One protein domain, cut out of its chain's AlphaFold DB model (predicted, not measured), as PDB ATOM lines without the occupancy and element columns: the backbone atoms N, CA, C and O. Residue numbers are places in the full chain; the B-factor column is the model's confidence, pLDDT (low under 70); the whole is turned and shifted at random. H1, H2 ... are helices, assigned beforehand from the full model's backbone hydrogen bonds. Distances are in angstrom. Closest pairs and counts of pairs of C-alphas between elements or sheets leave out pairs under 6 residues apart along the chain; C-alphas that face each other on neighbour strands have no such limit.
ATOM      1  N   GLY A 217     -73.541 -38.264 -20.114       75.81
ATOM      2  CA  GLY A 217     -72.794 -39.436 -19.642       75.81
ATOM      3  C   GLY A 217     -71.365 -39.564 -20.189       75.81
ATOM      4  O   GLY A 217     -70.465 -39.903 -19.433       75.81
ATOM      5  N   ALA A 218     -71.121 -39.255 -21.467       74.19
ATOM      6  CA  ALA A 218     -69.775 -39.318 -22.048       74.19
ATOM      7  C   ALA A 218     -68.879 -38.189 -21.515       74.19
ATOM      8  O   ALA A 218     -67.715 -38.416 -21.191       74.19
ATOM      9  N   ALA A 219     -69.444 -36.987 -21.362       76.75
ATOM     10  CA  ALA A 219     -68.740 -35.863 -20.752       76.75
ATOM     11  C   ALA A 219     -68.430 -36.143 -19.271       76.75
ATOM     12  O   ALA A 219     -67.310 -35.914 -18.822       76.75
ATOM     13  N   ALA A 220     -69.390 -36.714 -18.533       80.44
ATOM     14  CA  ALA A 220     -69.201 -37.130 -17.147       80.44
ATOM     15  C   ALA A 220     -68.133 -38.223 -17.007       80.44
ATOM     16  O   ALA A 220     -67.308 -38.140 -16.103       80.44
ATOM     17  N   PHE A 221     -68.100 -39.207 -17.915       81.88
ATOM     18  CA  PHE A 221     -67.064 -40.239 -17.927       81.88
ATOM     19  C   PHE A 221     -65.669 -39.642 -18.127       81.88
ATOM     20  O   PHE A 221     -64.775 -39.943 -17.345       81.88
ATOM     21  N   LEU A 222     -65.481 -38.768 -19.125       79.25
ATOM     22  CA  LEU A 222     -64.187 -38.118 -19.356       79.25
ATOM     23  C   LEU A 222     -63.755 -37.271 -18.155       79.25
ATOM     24  O   LEU A 222     -62.586 -37.308 -17.776       79.25
ATOM     25  N   ASN A 223     -64.694 -36.552 -17.535       82.12
ATOM     26  CA  ASN A 223     -64.413 -35.763 -16.341       82.12
ATOM     27  C   ASN A 223     -64.001 -36.650 -15.158       82.12
ATOM     28  O   ASN A 223     -62.991 -36.391 -14.513       82.12
ATOM     29  N   TRP A 224     -64.744 -37.728 -14.898       84.12
ATOM     30  CA  TRP A 224     -64.448 -38.649 -13.801       84.12
ATOM     31  C   TRP A 224     -63.142 -39.415 -14.031       84.12
ATOM     32  O   TRP A 224     -62.335 -39.548 -13.114       84.12
ATOM     33  N   PHE A 225     -62.894 -39.855 -15.265       82.06
ATOM     34  CA  PHE A 225     -61.641 -40.491 -15.658       82.06
ATOM     35  C   PHE A 225     -60.451 -39.556 -15.438       82.06
ATOM     36  O   PHE A 225     -59.457 -39.972 -14.844       82.06
ATOM     37  N   ALA A 226     -60.555 -38.293 -15.866       81.19
ATOM     38  CA  ALA A 226     -59.524 -37.294 -15.612       81.19
ATOM     39  C   ALA A 226     -59.319 -37.092 -14.104       81.19
ATOM     40  O   ALA A 226     -58.185 -37.153 -13.635       81.19
ATOM     41  N   LEU A 227     -60.404 -36.933 -13.338       85.12
ATOM     42  CA  LEU A 227     -60.336 -36.694 -11.897       85.12
ATOM     43  C   LEU A 227     -59.637 -37.841 -11.148       85.12
ATOM     44  O   LEU A 227     -58.739 -37.600 -10.342       85.12
ATOM     45  N   MET A 228     -59.988 -39.089 -11.468       85.81
ATOM     46  CA  MET A 228     -59.375 -40.283 -10.876       85.81
ATOM     47  C   MET A 228     -57.926 -40.478 -11.325       85.81
ATOM     48  O   MET A 228     -57.062 -40.766 -10.501       85.81
ATOM     49  N   THR A 229     -57.637 -40.294 -12.615       84.50
ATOM     50  CA  THR A 229     -56.295 -40.519 -13.176       84.50
ATOM     51  C   THR A 229     -55.298 -39.489 -12.655       84.50
ATOM     52  O   THR A 229     -54.248 -39.857 -12.134       84.50
ATOM     53  N   PHE A 230     -55.628 -38.199 -12.737       83.56
ATOM     54  CA  PHE A 230     -54.762 -37.144 -12.208       83.56
ATOM     55  C   PHE A 230     -54.693 -37.174 -10.676       83.56
ATOM     56  O   PHE A 230     -53.631 -36.895 -10.127       83.56
ATOM     57  N   GLY A 231     -55.764 -37.586  -9.986       87.88
ATOM     58  CA  GLY A 231     -55.732 -37.844  -8.544       87.88
ATOM     59  C   GLY A 231     -54.756 -38.964  -8.169       87.88
ATOM     60  O   GLY A 231     -53.937 -38.791  -7.266       87.88
ATOM     61  N   LEU A 232     -54.777 -40.080  -8.905       90.12
ATOM     62  CA  LEU A 232     -53.825 -41.180  -8.736       90.12
ATOM     63  C   LEU A 232     -52.385 -40.720  -8.998       90.12
ATOM     64  O   LEU A 232     -51.510 -40.987  -8.179       90.12
ATOM     65  N   PHE A 233     -52.128 -40.000 -10.095       88.31
ATOM     66  CA  PHE A 233     -50.790 -39.465 -10.379       88.31
ATOM     67  C   PHE A 233     -50.328 -38.461  -9.323       88.31
ATOM     68  O   PHE A 233     -49.177 -38.525  -8.904       88.31
ATOM     69  N   GLY A 234     -51.210 -37.582  -8.843       89.44
ATOM     70  CA  GLY A 234     -50.904 -36.669  -7.743       89.44
ATOM     71  C   GLY A 234     -50.498 -37.422  -6.475       89.44
ATOM     72  O   GLY A 234     -49.489 -37.090  -5.853       89.44
ATOM     73  N   LEU A 235     -51.222 -38.492  -6.137       90.81
ATOM     74  CA  LEU A 235     -50.880 -39.370  -5.018       90.81
ATOM     75  C   LEU A 235     -49.526 -40.060  -5.233       90.81
ATOM     76  O   LEU A 235     -48.705 -40.085  -4.319       90.81
ATOM     77  N   LEU A 236     -49.253 -40.574  -6.436       90.31
ATOM     78  CA  LEU A 236     -47.967 -41.192  -6.774       90.31
ATOM     79  C   LEU A 236     -46.802 -40.198  -6.695       90.31
ATOM     80  O   LEU A 236     -45.732 -40.568  -6.220       90.31
ATOM     81  N   VAL A 237     -47.001 -38.944  -7.108       89.31
ATOM     82  CA  VAL A 237     -45.995 -37.877  -6.981       89.31
ATOM     83  C   VAL A 237     -45.699 -37.592  -5.510       89.31
ATOM     84  O   VAL A 237     -44.529 -37.533  -5.134       89.31
ATOM     85  N   TRP A 238     -46.725 -37.488  -4.659       92.00
ATOM     86  CA  TRP A 238     -46.535 -37.324  -3.212       92.00
ATOM     87  C   TRP A 238     -45.837 -38.528  -2.572       92.00
ATOM     88  O   TRP A 238     -44.933 -38.336  -1.759       92.00
ATOM     89  N   LEU A 239     -46.194 -39.757  -2.963       90.81
ATOM     90  CA  LEU A 239     -45.511 -40.970  -2.500       90.81
ATOM     91  C   LEU A 239     -44.051 -41.021  -2.958       90.81
ATOM     92  O   LEU A 239     -43.183 -41.383  -2.171       90.81
ATOM     93  N   GLY A 240     -43.766 -40.649  -4.206       88.50
ATOM     94  CA  GLY A 240     -42.404 -40.574  -4.734       88.50
ATOM     95  C   GLY A 240     -41.570 -39.524  -4.003       88.50
ATOM     96  O   GLY A 240     -40.457 -39.812  -3.572       88.50
ATOM     97  N   TRP A 241     -42.137 -38.335  -3.780       89.44
ATOM     98  CA  TRP A 241     -41.498 -37.279  -2.997       89.44
ATOM     99  C   TRP A 241     -41.221 -37.723  -1.554       89.44
ATOM    100  O   TRP A 241     -40.112 -37.512  -1.056       89.44
ATOM    101  N   ALA A 242     -42.179 -38.392  -0.904       89.06
ATOM    102  CA  ALA A 242     -42.004 -38.928   0.442       89.06
ATOM    103  C   ALA A 242     -40.924 -40.022   0.492       89.06
ATOM    104  O   ALA A 242     -40.064 -40.002   1.373       89.06
ATOM    105  N   ALA A 243     -40.904 -40.919  -0.496       89.44
ATOM    106  CA  ALA A 243     -39.924 -41.994  -0.592       89.44
ATOM    107  C   ALA A 243     -38.503 -41.459  -0.800       89.44
ATOM    108  O   ALA A 243     -37.569 -41.932  -0.157       89.44
ATOM    109  N   MET A 244     -38.342 -40.444  -1.652       86.19
ATOM    110  CA  MET A 244     -37.040 -39.840  -1.946       86.19
ATOM    111  C   MET A 244     -36.483 -38.995  -0.793       86.19
ATOM    112  O   MET A 244     -35.267 -38.920  -0.648       86.19
ATOM    113  N   ASN A 245     -37.342 -38.363   0.017       87.44
ATOM    114  CA  ASN A 245     -36.898 -37.449   1.079       87.44
ATOM    115  C   ASN A 245     -36.890 -38.075   2.479       87.44
ATOM    116  O   ASN A 245     -36.022 -37.745   3.283       87.44
ATOM    117  N   TYR A 246     -37.833 -38.973   2.771       88.19
ATOM    118  CA  TYR A 246     -38.017 -39.572   4.100       88.19
ATOM    119  C   TYR A 246     -37.826 -41.094   4.116       88.19
ATOM    120  O   TYR A 246     -37.905 -41.702   5.179       88.19
ATOM    121  N   GLY A 247     -37.586 -41.728   2.962       84.06
ATOM    122  CA  GLY A 247     -37.361 -43.174   2.867       84.06
ATOM    123  C   GLY A 247     -38.628 -44.034   2.940       84.06
ATOM    124  O   GLY A 247     -38.525 -45.257   2.972       84.06
ATOM    125  N   TRP A 248     -39.822 -43.430   2.939       86.81
ATOM    126  CA  TRP A 248     -41.099 -44.144   3.030       86.81
ATOM    127  C   TRP A 248     -41.998 -43.871   1.814       86.81
ATOM    128  O   TRP A 248     -42.215 -42.702   1.493       86.81
ATOM    129  N   PRO A 249     -42.580 -44.898   1.162       87.06
ATOM    130  CA  PRO A 249     -42.473 -46.332   1.467       87.06
ATOM    131  C   PRO A 249     -41.114 -46.937   1.071       87.06
ATOM    132  O   PRO A 249     -40.590 -46.628   0.001       87.06
ATOM    133  N   GLU A 250     -40.583 -47.859   1.882       85.88
ATOM    134  CA  GLU A 250     -39.226 -48.424   1.720       85.88
ATOM    135  C   GLU A 250     -38.987 -49.051   0.335       85.88
ATOM    136  O   GLU A 250     -37.949 -48.834  -0.292       85.88
ATOM    137  N   GLY A 251     -39.979 -49.773  -0.200       86.50
ATOM    138  CA  GLY A 251     -39.876 -50.391  -1.526       86.50
ATOM    139  C   GLY A 251     -39.765 -49.378  -2.676       86.50
ATOM    140  O   GLY A 251     -39.099 -49.646  -3.676       86.50
ATOM    141  N   LEU A 252     -40.392 -48.205  -2.538       85.81
ATOM    142  CA  LEU A 252     -40.276 -47.100  -3.497       85.81
ATOM    143  C   LEU A 252     -38.948 -46.360  -3.320       85.81
ATOM    144  O   LEU A 252     -38.306 -46.038  -4.317       85.81
ATOM    145  N   ALA A 253     -38.511 -46.149  -2.077       84.94
ATOM    146  CA  ALA A 253     -37.244 -45.491  -1.768       84.94
ATOM    147  C   ALA A 253     -36.046 -46.274  -2.330       84.94
ATOM    148  O   ALA A 253     -35.186 -45.689  -2.990       84.94
ATOM    149  N   GLY A 254     -36.040 -47.603  -2.178       84.12
ATOM    150  CA  GLY A 254     -34.998 -48.461  -2.752       84.12
ATOM    151  C   GLY A 254     -34.939 -48.393  -4.282       84.12
ATOM    152  O   GLY A 254     -33.860 -48.315  -4.864       84.12
ATOM    153  N   ARG A 255     -36.097 -48.341  -4.959       86.31
ATOM    154  CA  ARG A 255     -36.150 -48.140  -6.420       86.31
ATOM    155  C   ARG A 255     -35.686 -46.745  -6.828       86.31
ATOM    156  O   ARG A 255     -34.968 -46.615  -7.813       86.31
ATOM    157  N   ALA A 256     -36.070 -45.711  -6.086       83.75
ATOM    158  CA  ALA A 256     -35.645 -44.345  -6.365       83.75
ATOM    159  C   ALA A 256     -34.121 -44.187  -6.239       83.75
ATOM    160  O   ALA A 256     -33.504 -43.572  -7.105       83.75
ATOM    161  N   GLN A 257     -33.505 -44.805  -5.227       82.31
ATOM    162  CA  GLN A 257     -32.047 -44.858  -5.082       82.31
ATOM    163  C   GLN A 257     -31.376 -45.654  -6.206       82.31
ATOM    164  O   GLN A 257     -30.314 -45.262  -6.674       82.31
ATOM    165  N   TYR A 258     -31.997 -46.736  -6.684       85.69
ATOM    166  CA  TYR A 258     -31.483 -47.489  -7.830       85.69
ATOM    167  C   TYR A 258     -31.449 -46.648  -9.118       85.69
ATOM    168  O   TYR A 258     -30.454 -46.670  -9.838       85.69
ATOM    169  N   PHE A 259     -32.514 -45.888  -9.409       83.81
ATOM    170  CA  PHE A 259     -32.586 -45.046 -10.612       83.81
ATOM    171  C   PHE A 259     -31.807 -43.727 -10.490       83.81
ATOM    172  O   PHE A 259     -31.318 -43.221 -11.498       83.81
ATOM    173  N   SER A 260     -31.663 -43.190  -9.276       82.44
ATOM    174  CA  SER A 260     -30.964 -41.930  -8.995       82.44
ATOM    175  C   SER A 260     -30.012 -42.070  -7.798       82.44
ATOM    176  O   SER A 260     -30.239 -41.458  -6.751       82.44
ATOM    177  N   PRO A 261     -28.910 -42.831  -7.935       80.88
ATOM    178  CA  PRO A 261     -28.017 -43.161  -6.818       80.88
ATOM    179  C   PRO A 261     -27.278 -41.953  -6.229       80.88
ATOM    180  O   PRO A 261     -26.836 -41.995  -5.087       80.88
ATOM    181  N   PHE A 262     -27.165 -40.863  -6.990       84.50
ATOM    182  CA  PHE A 262     -26.505 -39.627  -6.560       84.50
ATOM    183  C   PHE A 262     -27.473 -38.568  -6.017       84.50
ATOM    184  O   PHE A 262     -27.044 -37.465  -5.681       84.50
ATOM    185  N   TYR A 263     -28.777 -38.860  -5.955       81.00
ATOM    186  CA  TYR A 263     -29.749 -37.917  -5.415       81.00
ATOM    187  C   TYR A 263     -29.541 -37.747  -3.907       81.00
ATOM    188  O   TYR A 263     -29.644 -38.707  -3.145       81.00
ATOM    189  N   GLN A 264     -29.278 -36.516  -3.472       82.00
ATOM    190  CA  GLN A 264     -29.267 -36.169  -2.056       82.00
ATOM    191  C   GLN A 264     -30.639 -35.615  -1.657       82.00
ATOM    192  O   GLN A 264     -31.105 -34.671  -2.303       82.00
ATOM    193  N   PRO A 265     -31.284 -36.160  -0.607       82.19
ATOM    194  CA  PRO A 265     -32.534 -35.627  -0.082       82.19
ATOM    195  C   PRO A 265     -32.420 -34.130   0.212       82.19
ATOM    196  O   PRO A 265     -31.635 -33.702   1.060       82.19
ATOM    197  N   HIS A 266     -33.206 -33.325  -0.497       83.81
ATOM    198  CA  HIS A 266     -33.259 -31.885  -0.298       83.81
ATOM    199  C   HIS A 266     -34.698 -31.402  -0.440       83.81
ATOM    200  O   HIS A 266     -35.260 -31.358  -1.537       83.81
ATOM    201  N   VAL A 267     -35.290 -31.001   0.684       85.12
ATOM    202  CA  VAL A 267     -36.654 -30.478   0.722       85.12
ATOM    203  C   VAL A 267     -36.625 -28.965   0.537       85.12
ATOM    204  O   VAL A 267     -36.297 -28.210   1.450       85.12
ATOM    205  N   SER A 268     -37.023 -28.510  -0.648       87.56
ATOM    206  CA  SER A 268     -37.333 -27.101  -0.875       87.56
ATOM    207  C   SER A 268     -38.751 -26.800  -0.392       87.56
ATOM    208  O   SER A 268     -39.729 -27.239  -1.003       87.56
ATOM    209  N   TRP A 269     -38.884 -26.008   0.676       88.50
ATOM    210  CA  TRP A 269     -40.198 -25.618   1.198       88.50
ATOM    211  C   TRP A 269     -41.046 -24.842   0.193       88.50
ATOM    212  O   TRP A 269     -42.265 -24.970   0.203       88.50
ATOM    213  N   LEU A 270     -40.413 -24.095  -0.716       91.31
ATOM    214  CA  LEU A 270     -41.117 -23.397  -1.788       91.31
ATOM    215  C   LEU A 270     -41.781 -24.385  -2.762       91.31
ATOM    216  O   LEU A 270     -42.949 -24.217  -3.107       91.31
ATOM    217  N   GLN A 271     -41.061 -25.436  -3.169       87.75
ATOM    218  CA  GLN A 271     -41.599 -26.471  -4.059       87.75
ATOM    219  C   GLN A 271     -42.677 -27.306  -3.357       87.75
ATOM    220  O   GLN A 271     -43.720 -27.578  -3.951       87.75
ATOM    221  N   ALA A 272     -42.466 -27.645  -2.081       88.31
ATOM    222  CA  ALA A 272     -43.450 -28.361  -1.272       88.31
ATOM    223  C   ALA A 272     -44.740 -27.543  -1.088       88.31
ATOM    224  O   ALA A 272     -45.832 -28.070  -1.289       88.31
ATOM    225  N   ALA A 273     -44.629 -26.245  -0.784       91.62
ATOM    226  CA  ALA A 273     -45.777 -25.345  -0.697       91.62
ATOM    227  C   ALA A 273     -46.511 -25.235  -2.042       91.62
ATOM    228  O   ALA A 273     -47.737 -25.312  -2.074       91.62
ATOM    229  N   GLY A 274     -45.777 -25.126  -3.155       91.19
ATOM    230  CA  GLY A 274     -46.356 -25.122  -4.500       91.19
ATOM    231  C   GLY A 274     -47.142 -26.400  -4.813       91.19
ATOM    232  O   GLY A 274     -48.285 -26.322  -5.264       91.19
ATOM    233  N   GLY A 275     -46.574 -27.571  -4.509       89.50
ATOM    234  CA  GLY A 275     -47.255 -28.860  -4.667       89.50
ATOM    235  C   GLY A 275     -48.500 -28.991  -3.782       89.50
ATOM    236  O   GLY A 275     -49.533 -29.503  -4.221       89.50
ATOM    237  N   LEU A 276     -48.442 -28.473  -2.554       92.12
ATOM    238  CA  LEU A 276     -49.557 -28.499  -1.606       92.12
ATOM    239  C   LEU A 276     -50.696 -27.576  -2.058       92.12
ATOM    240  O   LEU A 276     -51.845 -28.009  -2.101       92.12
ATOM    241  N   ILE A 277     -50.383 -26.355  -2.505       93.12
ATOM    242  CA  ILE A 277     -51.360 -25.436  -3.109       93.12
ATOM    243  C   ILE A 277     -52.003 -26.075  -4.342       93.12
ATOM    244  O   ILE A 277     -53.226 -26.062  -4.459       93.12
ATOM    245  N   ALA A 278     -51.213 -26.677  -5.237       88.50
ATOM    246  CA  ALA A 278     -51.743 -27.360  -6.417       88.50
ATOM    247  C   ALA A 278     -52.708 -28.499  -6.037       88.50
ATOM    248  O   ALA A 278     -53.771 -28.633  -6.644       88.50
ATOM    249  N   THR A 279     -52.382 -29.265  -4.991       90.25
ATOM    250  CA  THR A 279     -53.236 -30.347  -4.472       90.25
ATOM    251  C   THR A 279     -54.532 -29.806  -3.857       90.25
ATOM    252  O   THR A 279     -55.604 -30.354  -4.102       90.25
ATOM    253  N   LEU A 280     -54.472 -28.703  -3.106       91.38
ATOM    254  CA  LEU A 280     -55.660 -28.062  -2.527       91.38
ATOM    255  C   LEU A 280     -56.582 -27.477  -3.601       91.38
ATOM    256  O   LEU A 280     -57.795 -27.661  -3.537       91.38
ATOM    257  N   VAL A 281     -56.016 -26.811  -4.614       89.75
ATOM    258  CA  VAL A 281     -56.777 -26.294  -5.762       89.75
ATOM    259  C   VAL A 281     -57.448 -27.434  -6.529       89.75
ATOM    260  O   VAL A 281     -58.571 -27.266  -6.999       89.75
ATOM    261  N   TRP A 282     -56.785 -28.587  -6.641       85.69
ATOM    262  CA  TRP A 282     -57.357 -29.779  -7.261       85.69
ATOM    263  C   TRP A 282     -58.550 -30.332  -6.477       85.69
ATOM    264  O   TRP A 282     -59.587 -30.592  -7.072       85.69
ATOM    265  N   LEU A 283     -58.433 -30.465  -5.151       86.19
ATOM    266  CA  LEU A 283     -59.513 -30.967  -4.287       86.19
ATOM    267  C   LEU A 283     -60.720 -30.025  -4.199       86.19
ATOM    268  O   LEU A 283     -61.810 -30.460  -3.835       86.19
ATOM    269  N   TRP A 284     -60.525 -28.737  -4.484       86.06
ATOM    270  CA  TRP A 284     -61.604 -27.753  -4.481       86.06
ATOM    271  C   TRP A 284     -62.463 -27.781  -5.759       86.06
ATOM    272  O   TRP A 284     -63.563 -27.224  -5.757       86.06
ATOM    273  N   ARG A 285     -61.979 -28.402  -6.842       65.06
ATOM    274  CA  ARG A 285     -62.698 -28.536  -8.119       65.06
ATOM    275  C   ARG A 285     -63.524 -29.814  -8.189       65.06
ATOM    276  O   ARG A 285     -64.606 -29.734  -8.812       65.06
TER     277      ARG A 285
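This is residues 217 to 285 of the 285 residues of an uncharacterized protein of Chromobacterium violaceum (UniProt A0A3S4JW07). One long straight helix, H1, has a short helix, H2, set crosswise at its last turns, while a third helix, H3, runs back beside it with a gap between the two. H2 and H3 lie on opposite sides of H1, and the link of residues 260 to 268 passes from one to the other; the first third of H1, residues 217 to 226, sticks out free. The printed part has 69 residues with three named helices, in the order H1, H2, H3, and no named strand, and its class is all helix. It is loose, with a radius of gyration of the C-alphas of 15.0 A, and elongated, spanning 47 by 25 by 16 A.

H1, residues 217 to 246, touches H2, residues 250 to 259, with residues 240 to 244 alone. The closest C-alphas of the two are those of Ala 243 and Ala 253, 4.6 A apart. Their lines stand at 83 degrees, about perpendicular. H3, residues 269 to 283, is close to H1 but not clearly touching it, with 1 pair of C-alphas within 8 A. That closest pair is Gly 234 and Thr 279, whose C-alphas are 7.5 A apart. H1 and H3 run opposite ways at a shallow tilt of 24 degrees, and their centres are 13.9 A apart. H2 and H3 are apart. In H1 and H3 every O i to N i+4 pair is within hydrogen-bond range; in H2 it is 5 of 6.

H1 begins at Gly 217, with its C-alpha at (-72.794, -39.436, -19.642), and ends at Tyr 246, with its C-alpha at (-38.017, -39.572, 4.100). Its first and last C-alphas are 42.1 A apart. H2 runs from Glu 250 to Phe 259 and measures 14.4 A from first to last C-alpha. H3 runs from Trp 269 to Leu 283, 20.8 A from first to last C-alpha, and its last C-alpha is at (-59.513, -30.967, -4.287).

The two C-alphas farthest apart are those of Gly 217 and Phe 262, at 48.1 A. Residues 217 to 226 of H1 stand free; without them the body of 59 residues spans 37 by 25 by 15 A. The link from H1 to H2, 3 residues, is tight, and the link from H2 to H3, 9 residues, is short. The printed part has no cut and ends at Arg 285, the chain's last residue. The mean pLDDT of the printed part is 85.8, and one residue, 285, is under 70.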